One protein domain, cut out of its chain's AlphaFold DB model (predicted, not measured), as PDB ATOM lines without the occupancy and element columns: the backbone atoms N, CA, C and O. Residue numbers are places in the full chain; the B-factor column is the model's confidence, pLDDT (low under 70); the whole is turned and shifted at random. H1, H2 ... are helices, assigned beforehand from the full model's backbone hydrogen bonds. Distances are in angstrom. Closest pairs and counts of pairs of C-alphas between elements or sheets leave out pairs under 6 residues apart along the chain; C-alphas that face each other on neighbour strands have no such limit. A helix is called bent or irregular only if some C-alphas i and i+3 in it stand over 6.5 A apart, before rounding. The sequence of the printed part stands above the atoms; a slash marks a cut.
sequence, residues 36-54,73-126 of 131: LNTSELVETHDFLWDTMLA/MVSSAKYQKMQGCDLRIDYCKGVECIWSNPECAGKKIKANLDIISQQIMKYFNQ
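AT A GLANCE: This is residues 36 to 54 and 73 to 126 of the 131 residues of an uncharacterized protein of Calditrichaeota bacterium (UniProt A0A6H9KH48). Two helices, the long H5 and the shorter H1, lie side by side and run the same way, and round the end where H5 begins sits a small head made of three short helices, H2, H3 and H4, with the turns between them. H5 makes the long axis of an elongated outline that spans 41 by 21 by 18 A, and the head has few contacts among its helices. The printed part has 73 residues with five named helices, in the order H1, H2, H3, H4, H5, and no named strand; its class is all helix, with 58 residues in the helices. It is only just compact, close to loose, with a radius of gyration of the C-alphas of 13.3 A.

HOW THE PARTS SIT: Begin with H5, residues 102 to 125, the longest helix and the hub, which touches three other helices. Next look for H1, residues 38 to 54: H1 and H5 touch, with 19 pairs of C-alphas within 8 A. Their closest C-alphas are those of Thr 38 and Gly 106, 5.1 A apart. Their lines stand at a shallow tilt of 20 degrees, and they run the same way, with their centres 9.3 A apart. Now go to residues 104 to 108 of H5, with which alone it touches H2, residues 76 to 83. These two only just touch, with 3 pairs of C-alphas within 8 A, and the closest are those of Tyr 79 and Lys 108 at 7.4 A. They run opposite ways at a steep tilt of 65 degrees. H4, residues 96 to 100, touches H5 only at the corner by their link, and there H5 takes part with residues 104 to 106 alone; the closest C-alphas are those of Ile 98 and Ala 105, 5.3 A apart. H4 is also close to H1 but not clearly touching it, with the C-alphas of Thr 38 and Ile 98 as the closest pair at 7.1 A. Farther out find H3, residues 89 to 92, which only just touches H2, with 3 pairs of C-alphas within 8 A; the closest are those of Ala 77 and Ile 89, 6.2 A apart. H3 and H4 are close but not clearly touching, with the C-alphas of Tyr 91 and Cys 97 6.1 A apart as the closest pair. H3 is apart from both H1 and H5, and H2 is apart from both H1 and H4. In H1, H2, H4 and H5 every O i to N i+4 pair is within hydrogen-bond range, while H3 is too short for such a pair.

IN THESE COORDINATES: Find C-alpha 102 at (27.833, 125.514, 35.081); from there the 24 residues of H5 run 34.6 A to C-alpha 125 at (4.942, 100.251, 40.808). Then find C-alpha 38 at (28.001, 119.263, 35.235), where H1 begins; its 17 residues run 24.4 A to C-alpha 54. H2 has 8 residues and measures 10.6 A from Ser 76 to Gln 83. H3, from Ile 89 to Cys 92, measures 5.6 A, and H4, from Glu 96 to Ser 100, measures 6.6 A. No helix is bent or irregular.

THE WHOLE: The two C-alphas farthest apart are those of Asp 86 and Gln 126, at 41.8 A. Look for the cut after residue 54: residues 55 to 72 are not printed, and C-alphas 54 and 73 are 20.6 A apart across it. The link from H1 to H2 lies across this cut; the links H2 to H3, H3 to H4 and H4 to H5 are tight. In the B-factor column the mean pLDDT of the printed part is 77.7, and you will find values under 70 at residue 80 and residues 83 to 102.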
ATOM      1  N   LEU A  36      28.334 114.726  41.535       91.12
ATOM      2  CA  LEU A  36      28.656 114.778  40.112       91.12
ATOM      3  C   LEU A  36      28.920 116.208  39.634       91.12
ATOM      4  O   LEU A  36      28.212 117.153  39.997       91.12
ATOM      5  N   ASN A  37      29.896 116.355  38.741       87.75
ATOM      6  CA  ASN A  37      30.105 117.601  38.009       87.75
ATOM      7  C   ASN A  37      29.081 117.768  36.867       87.75
ATOM      8  O   ASN A  37      28.371 116.836  36.490       87.75
ATOM      9  N   THR A  38      29.004 118.961  36.271       83.19
ATOM     10  CA  THR A  38      28.001 119.263  35.235       83.19
ATOM     11  C   THR A  38      28.097 118.361  34.001       83.19
ATOM     12  O   THR A  38      27.061 117.996  33.454       83.19
ATOM     13  N   SER A  39      29.299 117.949  33.585       84.38
ATOM     14  CA  SER A  39      29.462 117.013  32.462       84.38
ATOM     15  C   SER A  39      28.904 115.634  32.809       84.38
ATOM     16  O   SER A  39      28.150 115.057  32.030       84.38
ATOM     17  N   GLU A  40      29.210 115.129  34.004       90.00
ATOM     18  CA  GLU A  40      28.673 113.856  34.499       90.00
ATOM     19  C   GLU A  40      27.146 113.909  34.650       90.00
ATOM     20  O   GLU A  40      26.457 112.943  34.337       90.00
ATOM     21  N   LEU A  41      26.585 115.046  35.069       89.94
ATOM     22  CA  LEU A  41      25.136 115.243  35.161       89.94
ATOM     23  C   LEU A  41      24.446 115.188  33.790       89.94
ATOM     24  O   LEU A  41      23.365 114.608  33.684       89.94
ATOM     25  N   VAL A  42      25.051 115.759  32.742       87.50
ATOM     26  CA  VAL A  42      24.535 115.650  31.364       87.50
ATOM     27  C   VAL A  42      24.516 114.193  30.917       87.50
ATOM     28  O   VAL A  42      23.507 113.711  30.413       87.50
ATOM     29  N   GLU A  43      25.593 113.458  31.162       90.56
ATOM     30  CA  GLU A  43      25.638 112.047  30.783       90.56
ATOM     31  C   GLU A  43      24.708 111.169  31.619       90.56
ATOM     32  O   GLU A  43      24.107 110.225  31.108       90.56
ATOM     33  N   THR A  44      24.538 111.500  32.899       93.88
ATOM     34  CA  THR A  44      23.535 110.873  33.768       93.88
ATOM     35  C   THR A  44      22.139 111.084  33.197       93.88
ATOM     36  O   THR A  44      21.306 110.181  33.249       93.88
ATOM     37  N   HIS A  45      21.878 112.267  32.640       93.50
ATOM     38  CA  HIS A  45      20.588 112.600  32.056       93.50
ATOM     39  C   HIS A  45      20.297 111.724  30.843       93.50
ATOM     40  O   HIS A  45      19.226 111.121  30.793       93.50
ATOM     41  N   ASP A  46      21.253 111.581  29.928       91.88
ATOM     42  CA  ASP A  46      21.101 110.704  28.763       91.88
ATOM     43  C   ASP A  46      20.936 109.237  29.189       91.88
ATOM     44  O   ASP A  46      19.994 108.565  28.768       91.88
ATOM     45  N   PHE A  47      21.757 108.771  30.134       95.00
ATOM     46  CA  PHE A  47      21.660 107.415  30.675       95.00
ATOM     47  C   PHE A  47      20.297 107.112  31.320       95.00
ATOM     48  O   PHE A  47      19.732 106.035  31.102       95.00
ATOM     49  N   LEU A  48      19.746 108.035  32.114       95.38
ATOM     50  CA  LEU A  48      18.433 107.851  32.732       95.38
ATOM     51  C   LEU A  48      17.297 107.903  31.709       95.38
ATOM     52  O   LEU A  48      16.320 107.174  31.875       95.38
ATOM     53  N   TRP A  49      17.408 108.716  30.656       95.06
ATOM     54  CA  TRP A  49      16.446 108.699  29.553       95.06
ATOM     55  C   TRP A  49      16.417 107.341  28.858       95.06
ATOM     56  O   TRP A  49      15.339 106.757  28.731       95.06
ATOM     57  N   ASP A  50      17.580 106.811  28.485       95.25
ATOM     58  CA  ASP A  50      17.689 105.498  27.840       95.25
ATOM     59  C   ASP A  50      17.160 104.385  28.753       95.25
ATOM     60  O   ASP A  50      16.372 103.535  28.332       95.25
ATOM     61  N   THR A  51      17.523 104.432  30.038       94.75
ATOM     62  CA  THR A  51      17.045 103.483  31.053       94.75
ATOM     63  C   THR A  51      15.525 103.545  31.202       94.75
ATOM     64  O   THR A  51      14.857 102.511  31.231       94.75
ATOM     65  N   MET A  52      14.952 104.749  31.256       95.31
ATOM     66  CA  MET A  52      13.509 104.944  31.358       95.31
ATOM     67  C   MET A  52      12.772 104.407  30.132       95.31
ATOM     68  O   MET A  52      11.747 103.748  30.297       95.31
ATOM     69  N   LEU A  53      13.285 104.661  28.926       95.06
ATOM     70  CA  LEU A  53      12.710 104.144  27.684       95.06
ATOM     71  C   LEU A  53      12.745 102.613  27.650       95.06
ATOM     72  O   LEU A  53      11.733 101.989  27.337       95.06
ATOM     73  N   ALA A  54      13.871 102.011  28.039       93.81
ATOM     74  CA  ALA A  54      14.029 100.559  28.087       93.81
ATOM     75  C   ALA A  54      13.098  99.890  29.113       93.81
ATOM     76  O   ALA A  54      12.579  98.801  28.866       93.81
ATOM     77  N   MET A  73       8.774 119.086  34.102       91.06
ATOM     78  CA  MET A  73      10.025 119.836  34.200       91.06
ATOM     79  C   MET A  73       9.767 121.339  34.113       91.06
ATOM     80  O   MET A  73       8.918 121.814  33.357       91.06
ATOM     81  N   VAL A  74      10.546 122.113  34.867       84.25
ATOM     82  CA  VAL A  74      10.541 123.573  34.743       84.25
ATOM     83  C   VAL A  74      11.254 123.952  33.445       84.25
ATOM     84  O   VAL A  74      12.392 123.543  33.203       84.25
ATOM     85  N   SER A  75      10.598 124.748  32.598       81.56
ATOM     86  CA  SER A  75      11.203 125.221  31.350       81.56
ATOM     87  C   SER A  75      12.474 126.035  31.615       81.56
ATOM     88  O   SER A  75      12.591 126.701  32.644       81.56
ATOM     89  N   SER A  76      13.419 126.032  30.666       75.50
ATOM     90  CA  SER A  76      14.668 126.807  30.777       75.50
ATOM     91  C   SER A  76      14.418 128.266  31.140       75.50
ATOM     92  O   SER A  76      14.977 128.745  32.120       75.50
ATOM     93  N   ALA A  77      13.520 128.927  30.407       72.62
ATOM     94  CA  ALA A  77      13.210 130.337  30.605       72.62
ATOM     95  C   ALA A  77      12.619 130.614  31.997       72.62
ATOM     96  O   ALA A  77      13.008 131.574  32.662       72.62
ATOM     97  N   LYS A  78      11.709 129.751  32.474       77.81
ATOM     98  CA  LYS A  78      11.133 129.892  33.817       77.81
ATOM     99  C   LYS A  78      12.193 129.672  34.894       77.81
ATOM    100  O   LYS A  78      12.243 130.435  35.852       77.81
ATOM    101  N   TYR A  79      13.053 128.670  34.719       74.81
ATOM    102  CA  TYR A  79      14.130 128.369  35.657       74.81
ATOM    103  C   TYR A  79      15.134 129.524  35.768       74.81
ATOM    104  O   TYR A  79      15.440 129.953  36.876       74.81
ATOM    105  N   GLN A  80      15.582 130.084  34.638       69.12
ATOM    106  CA  GLN A  80      16.491 131.237  34.618       69.12
ATOM    107  C   GLN A  80      15.919 132.428  35.388       69.12
ATOM    108  O   GLN A  80      16.602 132.989  36.241       69.12
ATOM    109  N   LYS A  81      14.640 132.756  35.151       73.06
ATOM    110  CA  LYS A  81      13.946 133.838  35.862       73.06
ATOM    111  C   LYS A  81      13.863 133.585  37.370       73.06
ATOM    112  O   LYS A  81      14.032 134.515  38.146       73.06
ATOM    113  N   MET A  82      13.610 132.342  37.791       73.12
ATOM    114  CA  MET A  82      13.548 131.976  39.214       73.12
ATOM    115  C   MET A  82      14.904 132.082  39.920       73.12
ATOM    116  O   MET A  82      14.935 132.348  41.114       73.12
ATOM    117  N   GLN A  83      16.001 131.833  39.205       69.31
ATOM    118  CA  GLN A  83      17.354 131.833  39.767       69.31
ATOM    119  C   GLN A  83      18.095 133.164  39.575       69.31
ATOM    120  O   GLN A  83      19.255 133.261  39.959       69.31
ATOM    121  N   GLY A  84      17.464 134.174  38.964       65.25
ATOM    122  CA  GLY A  84      18.133 135.437  38.634       65.25
ATOM    123  C   GLY A  84      19.307 135.261  37.662       65.25
ATOM    124  O   GLY A  84      20.252 136.040  37.690       65.25
ATOM    125  N   CYS A  85      19.289 134.213  36.827       61.66
ATOM    126  CA  CYS A  85      20.329 133.991  35.823       61.66
ATOM    127  C   CYS A  85      20.073 134.980  34.653       61.66
ATOM    128  O   CYS A  85      19.259 134.688  33.781       61.66
ATOM    129  N   ASP A  86      20.772 136.127  34.630       56.38
ATOM    130  CA  ASP A  86      20.639 137.246  33.658       56.38
ATOM    131  C   ASP A  86      21.165 136.952  32.233       56.38
ATOM    132  O   ASP A  86      21.323 137.846  31.397       56.38
ATOM    133  N   LEU A  87      21.439 135.686  31.909       56.91
ATOM    134  CA  LEU A  87      21.832 135.311  30.554       56.91
ATOM    135  C   LEU A  87      20.636 135.460  29.607       56.91
ATOM    136  O   LEU A  87      19.546 134.943  29.868       56.91
ATOM    137  N   ARG A  88      20.876 136.122  28.472       52.44
ATOM    138  CA  ARG A  88      19.962 136.208  27.327       52.44
ATOM    139  C   ARG A  88      19.290 134.846  27.069       52.44
ATOM    140  O   ARG A  88      19.970 133.827  26.976       52.44
ATOM    141  N   ILE A  89      17.953 134.814  27.013       45.81
ATOM    142  CA  ILE A  89      17.113 133.591  26.979       45.81
ATOM    143  C   ILE A  89      17.524 132.620  25.853       45.81
ATOM    144  O   ILE A  89      17.370 131.404  25.970       45.81
ATOM    145  N   ASP A  90      18.074 133.159  24.772       44.28
ATOM    146  CA  ASP A  90      18.631 132.454  23.625       44.28
ATOM    147  C   ASP A  90      19.917 131.661  23.930       44.28
ATOM    148  O   ASP A  90      20.057 130.571  23.385       44.28
ATOM    149  N   TYR A  91      20.761 132.100  24.872       43.81
ATOM    150  CA  TYR A  91      21.993 131.402  25.296       43.81
ATOM    151  C   TYR A  91      21.754 130.216  26.241       43.81
ATOM    152  O   TYR A  91      22.668 129.462  26.569       43.81
ATOM    153  N   CYS A  92      20.521 130.042  26.719       45.97
ATOM    154  CA  CYS A  92      20.159 128.933  27.604       45.97
ATOM    155  C   CYS A  92      19.253 127.901  26.914       45.97
ATOM    156  O   CYS A  92      18.581 127.080  27.560       45.97
ATOM    157  N   LYS A  93      19.243 127.934  25.574       40.31
ATOM    158  CA  LYS A  93      18.809 126.827  24.727       40.31
ATOM    159  C   LYS A  93      19.993 125.894  24.508       40.31
ATOM    160  O   LYS A  93      20.967 126.256  23.869       40.31
ATOM    161  N   GLY A  94      19.877 124.660  24.988       50.66
ATOM    162  CA  GLY A  94      20.909 123.661  24.739       50.66
ATOM    163  C   GLY A  94      22.245 124.008  25.396       50.66
ATOM    164  O   GLY A  94      22.341 124.883  26.248       50.66
ATOM    165  N   VAL A  95      23.252 123.235  25.021       47.25
ATOM    166  CA  VAL A  95      24.554 123.011  25.666       47.25
ATOM    167  C   VAL A  95      25.362 124.271  26.039       47.25
ATOM    168  O   VAL A  95      26.324 124.161  26.787       47.25
ATOM    169  N   GLU A  96      24.980 125.463  25.582       41.12
ATOM    170  CA  GLU A  96      25.686 126.733  25.811       41.12
ATOM    171  C   GLU A  96      25.614 127.216  27.270       41.12
ATOM    172  O   GLU A  96      26.621 127.653  27.828       41.12
ATOM    173  N   CYS A  97      24.477 127.026  27.951       50.25
ATOM    174  CA  CYS A  97      24.322 127.446  29.353       50.25
ATOM    175  C   CYS A  97      25.259 126.682  30.313       50.25
ATOM    176  O   CYS A  97      25.631 127.214  31.358       50.25
ATOM    177  N   ILE A  98      25.665 125.452  29.956       50.31
ATOM    178  CA  ILE A  98      26.613 124.636  30.740       50.31
ATOM    179  C   ILE A  98      27.974 125.326  30.840       50.31
ATOM    180  O   ILE A  98      28.620 125.251  31.882       50.31
ATOM    181  N   TRP A  99      28.390 126.018  29.782       51.84
ATOM    182  CA  TRP A  99      29.702 126.652  29.706       51.84
ATOM    183  C   TRP A  99      29.695 128.079  30.258       51.84
ATOM    184  O   TRP A  99      30.715 128.534  30.767       51.84
ATOM    185  N   SER A 100      28.552 128.773  30.209       56.50
ATOM    186  CA  SER A 100      28.421 130.145  30.725       56.50
ATOM    187  C   SER A 100      28.047 130.221  32.211       56.50
ATOM    188  O   SER A 100      28.450 131.162  32.887       56.50
ATOM    189  N   ASN A 101      27.275 129.260  32.734       68.25
ATOM    190  CA  ASN A 101      26.950 129.162  34.161       68.25
ATOM    191  C   ASN A 101      26.762 127.683  34.570       68.25
ATOM    192  O   ASN A 101      25.626 127.197  34.670       68.25
ATOM    193  N   PRO A 102      27.868 126.951  34.809       68.75
ATOM    194  CA  PRO A 102      27.833 125.514  35.081       68.75
ATOM    195  C   PRO A 102      27.056 125.154  36.350       68.75
ATOM    196  O   PRO A 102      26.494 124.061  36.418       68.75
ATOM    197  N   GLU A 103      26.974 126.062  37.327       75.31
ATOM    198  CA  GLU A 103      26.214 125.859  38.561       75.31
ATOM    199  C   GLU A 103      24.696 125.944  38.312       75.31
ATOM    200  O   GLU A 103      23.960 125.024  38.682       75.31
ATOM    201  N   CYS A 104      24.221 127.000  37.632       73.31
ATOM    202  CA  CYS A 104      22.807 127.175  37.249       73.31
ATOM    203  C   CYS A 104      22.364 126.010  36.336       73.31
ATOM    204  O   CYS A 104      21.293 125.425  36.534       73.31
ATOM    205  N   ALA A 105      23.221 125.595  35.394       76.62
ATOM    206  CA  ALA A 105      22.980 124.431  34.542       76.62
ATOM    207  C   ALA A 105      22.933 123.115  35.337       76.62
ATOM    208  O   ALA A 105      21.993 122.337  35.168       76.62
ATOM    209  N   GLY A 106      23.893 122.883  36.237       82.06
ATOM    210  CA  GLY A 106      23.959 121.681  37.068       82.06
ATOM    211  C   GLY A 106      22.721 121.515  37.949       82.06
ATOM    212  O   GLY A 106      22.084 120.465  37.915       82.06
ATOM    213  N   LYS A 107      22.306 122.568  38.666       83.81
ATOM    214  CA  LYS A 107      21.089 122.545  39.501       83.81
ATOM    215  C   LYS A 107      19.834 122.232  38.685       83.81
ATOM    216  O   LYS A 107      18.984 121.452  39.119       83.81
ATOM    217  N   LYS A 108      19.722 122.791  37.479       84.88
ATOM    218  CA  LYS A 108      18.603 122.500  36.580       84.88
ATOM    219  C   LYS A 108      18.614 121.057  36.079       84.88
ATOM    220  O   LYS A 108      17.565 120.418  36.051       84.88
ATOM    221  N   ILE A 109      19.780 120.539  35.686       88.88
ATOM    222  CA  ILE A 109      19.910 119.146  35.246       88.88
ATOM    223  C   ILE A 109      19.536 118.211  36.397       88.88
ATOM    224  O   ILE A 109      18.721 117.324  36.186       88.88
ATOM    225  N   LYS A 110      20.012 118.464  37.624       91.25
ATOM    226  CA  LYS A 110      19.620 117.705  38.826       91.25
ATOM    227  C   LYS A 110      18.103 117.664  39.030       91.25
ATOM    228  O   LYS A 110      17.554 116.590  39.258       91.25
ATOM    229  N   ALA A 111      17.413 118.795  38.873       88.62
ATOM    230  CA  ALA A 111      15.952 118.837  38.961       88.62
ATOM    231  C   ALA A 111      15.271 117.976  37.878       88.62
ATOM    232  O   ALA A 111      14.294 117.280  38.150       88.62
ATOM    233  N   ASN A 112      15.802 117.974  36.653       91.94
ATOM    234  CA  ASN A 112      15.301 117.104  35.588       91.94
ATOM    235  C   ASN A 112      15.588 115.621  35.871       91.94
ATOM    236  O   ASN A 112      14.719 114.780  35.641       91.94
ATOM    237  N   LEU A 113      16.785 115.300  36.372       94.25
ATOM    238  CA  LEU A 113      17.186 113.945  36.746       94.25
ATOM    239  C   LEU A 113      16.271 113.364  37.822       94.25
ATOM    240  O   LEU A 113      15.878 112.203  37.724       94.25
ATOM    241  N   ASP A 114      15.890 114.166  38.815       93.69
ATOM    242  CA  ASP A 114      14.939 113.770  39.854       93.69
ATOM    243  C   ASP A 114      13.568 113.402  39.255       93.69
ATOM    244  O   ASP A 114      13.032 112.328  39.525       93.69
ATOM    245  N   ILE A 115      13.049 114.214  38.327       94.12
ATOM    246  CA  ILE A 115      11.780 113.933  37.630       94.12
ATOM    247  C   ILE A 115      11.844 112.624  36.833       94.12
ATOM    248  O   ILE A 115      10.903 111.826  36.887       94.12
ATOM    249  N   ILE A 116      12.933 112.393  36.093       95.19
ATOM    250  CA  ILE A 116      13.119 111.160  35.311       95.19
ATOM    251  C   ILE A 116      13.210 109.955  36.255       95.19
ATOM    252  O   ILE A 116      12.532 108.952  36.043       95.19
ATOM    253  N   SER A 117      13.974 110.076  37.341       94.38
ATOM    254  CA  SER A 117      14.134 109.025  38.353       94.38
ATOM    255  C   SER A 117      12.798 108.634  38.985       94.38
ATOM    256  O   SER A 117      12.463 107.452  39.064       94.38
ATOM    257  N   GLN A 118      11.986 109.622  39.365       93.06
ATOM    258  CA  GLN A 118      10.643 109.389  39.894       93.06
ATOM    259  C   GLN A 118       9.720 108.731  38.864       93.06
ATOM    260  O   GLN A 118       8.877 107.911  39.228       93.06
ATOM    261  N   GLN A 119       9.854 109.071  37.579       94.12
ATOM    262  CA  GLN A 119       9.081 108.430  36.519       94.12
ATOM    263  C   GLN A 119       9.477 106.957  36.341       94.12
ATOM    264  O   GLN A 119       8.591 106.110  36.253       94.12
ATOM    265  N   ILE A 120      10.772 106.633  36.372       93.25
ATOM    266  CA  ILE A 120      11.253 105.243  36.352       93.25
ATOM    267  C   ILE A 120      10.677 104.459  37.536       93.25
ATOM    268  O   ILE A 120      10.113 103.380  37.359       93.25
ATOM    269  N   MET A 121      10.746 105.026  38.745       91.25
ATOM    270  CA  MET A 121      10.194 104.389  39.944       91.25
ATOM    271  C   MET A 121       8.680 104.151  39.846       91.25
ATOM    272  O   MET A 121       8.172 103.191  40.425       91.25
ATOM    273  N   LYS A 122       7.939 104.986  39.104       90.25
ATOM    274  CA  LYS A 122       6.508 104.754  38.843       90.25
ATOM    275  C   LYS A 122       6.274 103.525  37.978       90.25
ATOM    276  O   LYS A 122       5.364 102.765  38.299       90.25
ATOM    277  N   TYR A 123       7.096 103.289  36.957       90.06
ATOM    278  CA  TYR A 123       6.969 102.092  36.123       90.06
ATOM    279  C   TYR A 123       7.130 100.808  36.937       90.06
ATOM    280  O   TYR A 123       6.325  99.896  36.780       90.06
ATOM    281  N   PHE A 124       8.053 100.782  37.904       84.69
ATOM    282  CA  PHE A 124       8.200  99.643  38.822       84.69
ATOM    283  C   PHE A 124       6.980  99.392  39.723       84.69
ATOM    284  O   PHE A 124       6.810  98.289  40.230       84.69
ATOM    285  N   ASN A 125       6.127 100.394  39.957       75.88
ATOM    286  CA  ASN A 125       4.942 100.251  40.808       75.88
ATOM    287  C   ASN A 125       3.671  99.886  40.023       75.88
ATOM    288  O   ASN A 125       2.685  99.472  40.630       75.88
ATOM    289  N   GLN A 126       3.666 100.051  38.698       70.12
ATOM    290  CA  GLN A 126       2.471  99.885  37.864       70.12
ATOM    291  C   GLN A 126       2.286  98.461  37.301       70.12
ATOM    292  O   GLN A 126       1.257  98.188  36.689       70.12
TER     293      GLN A 126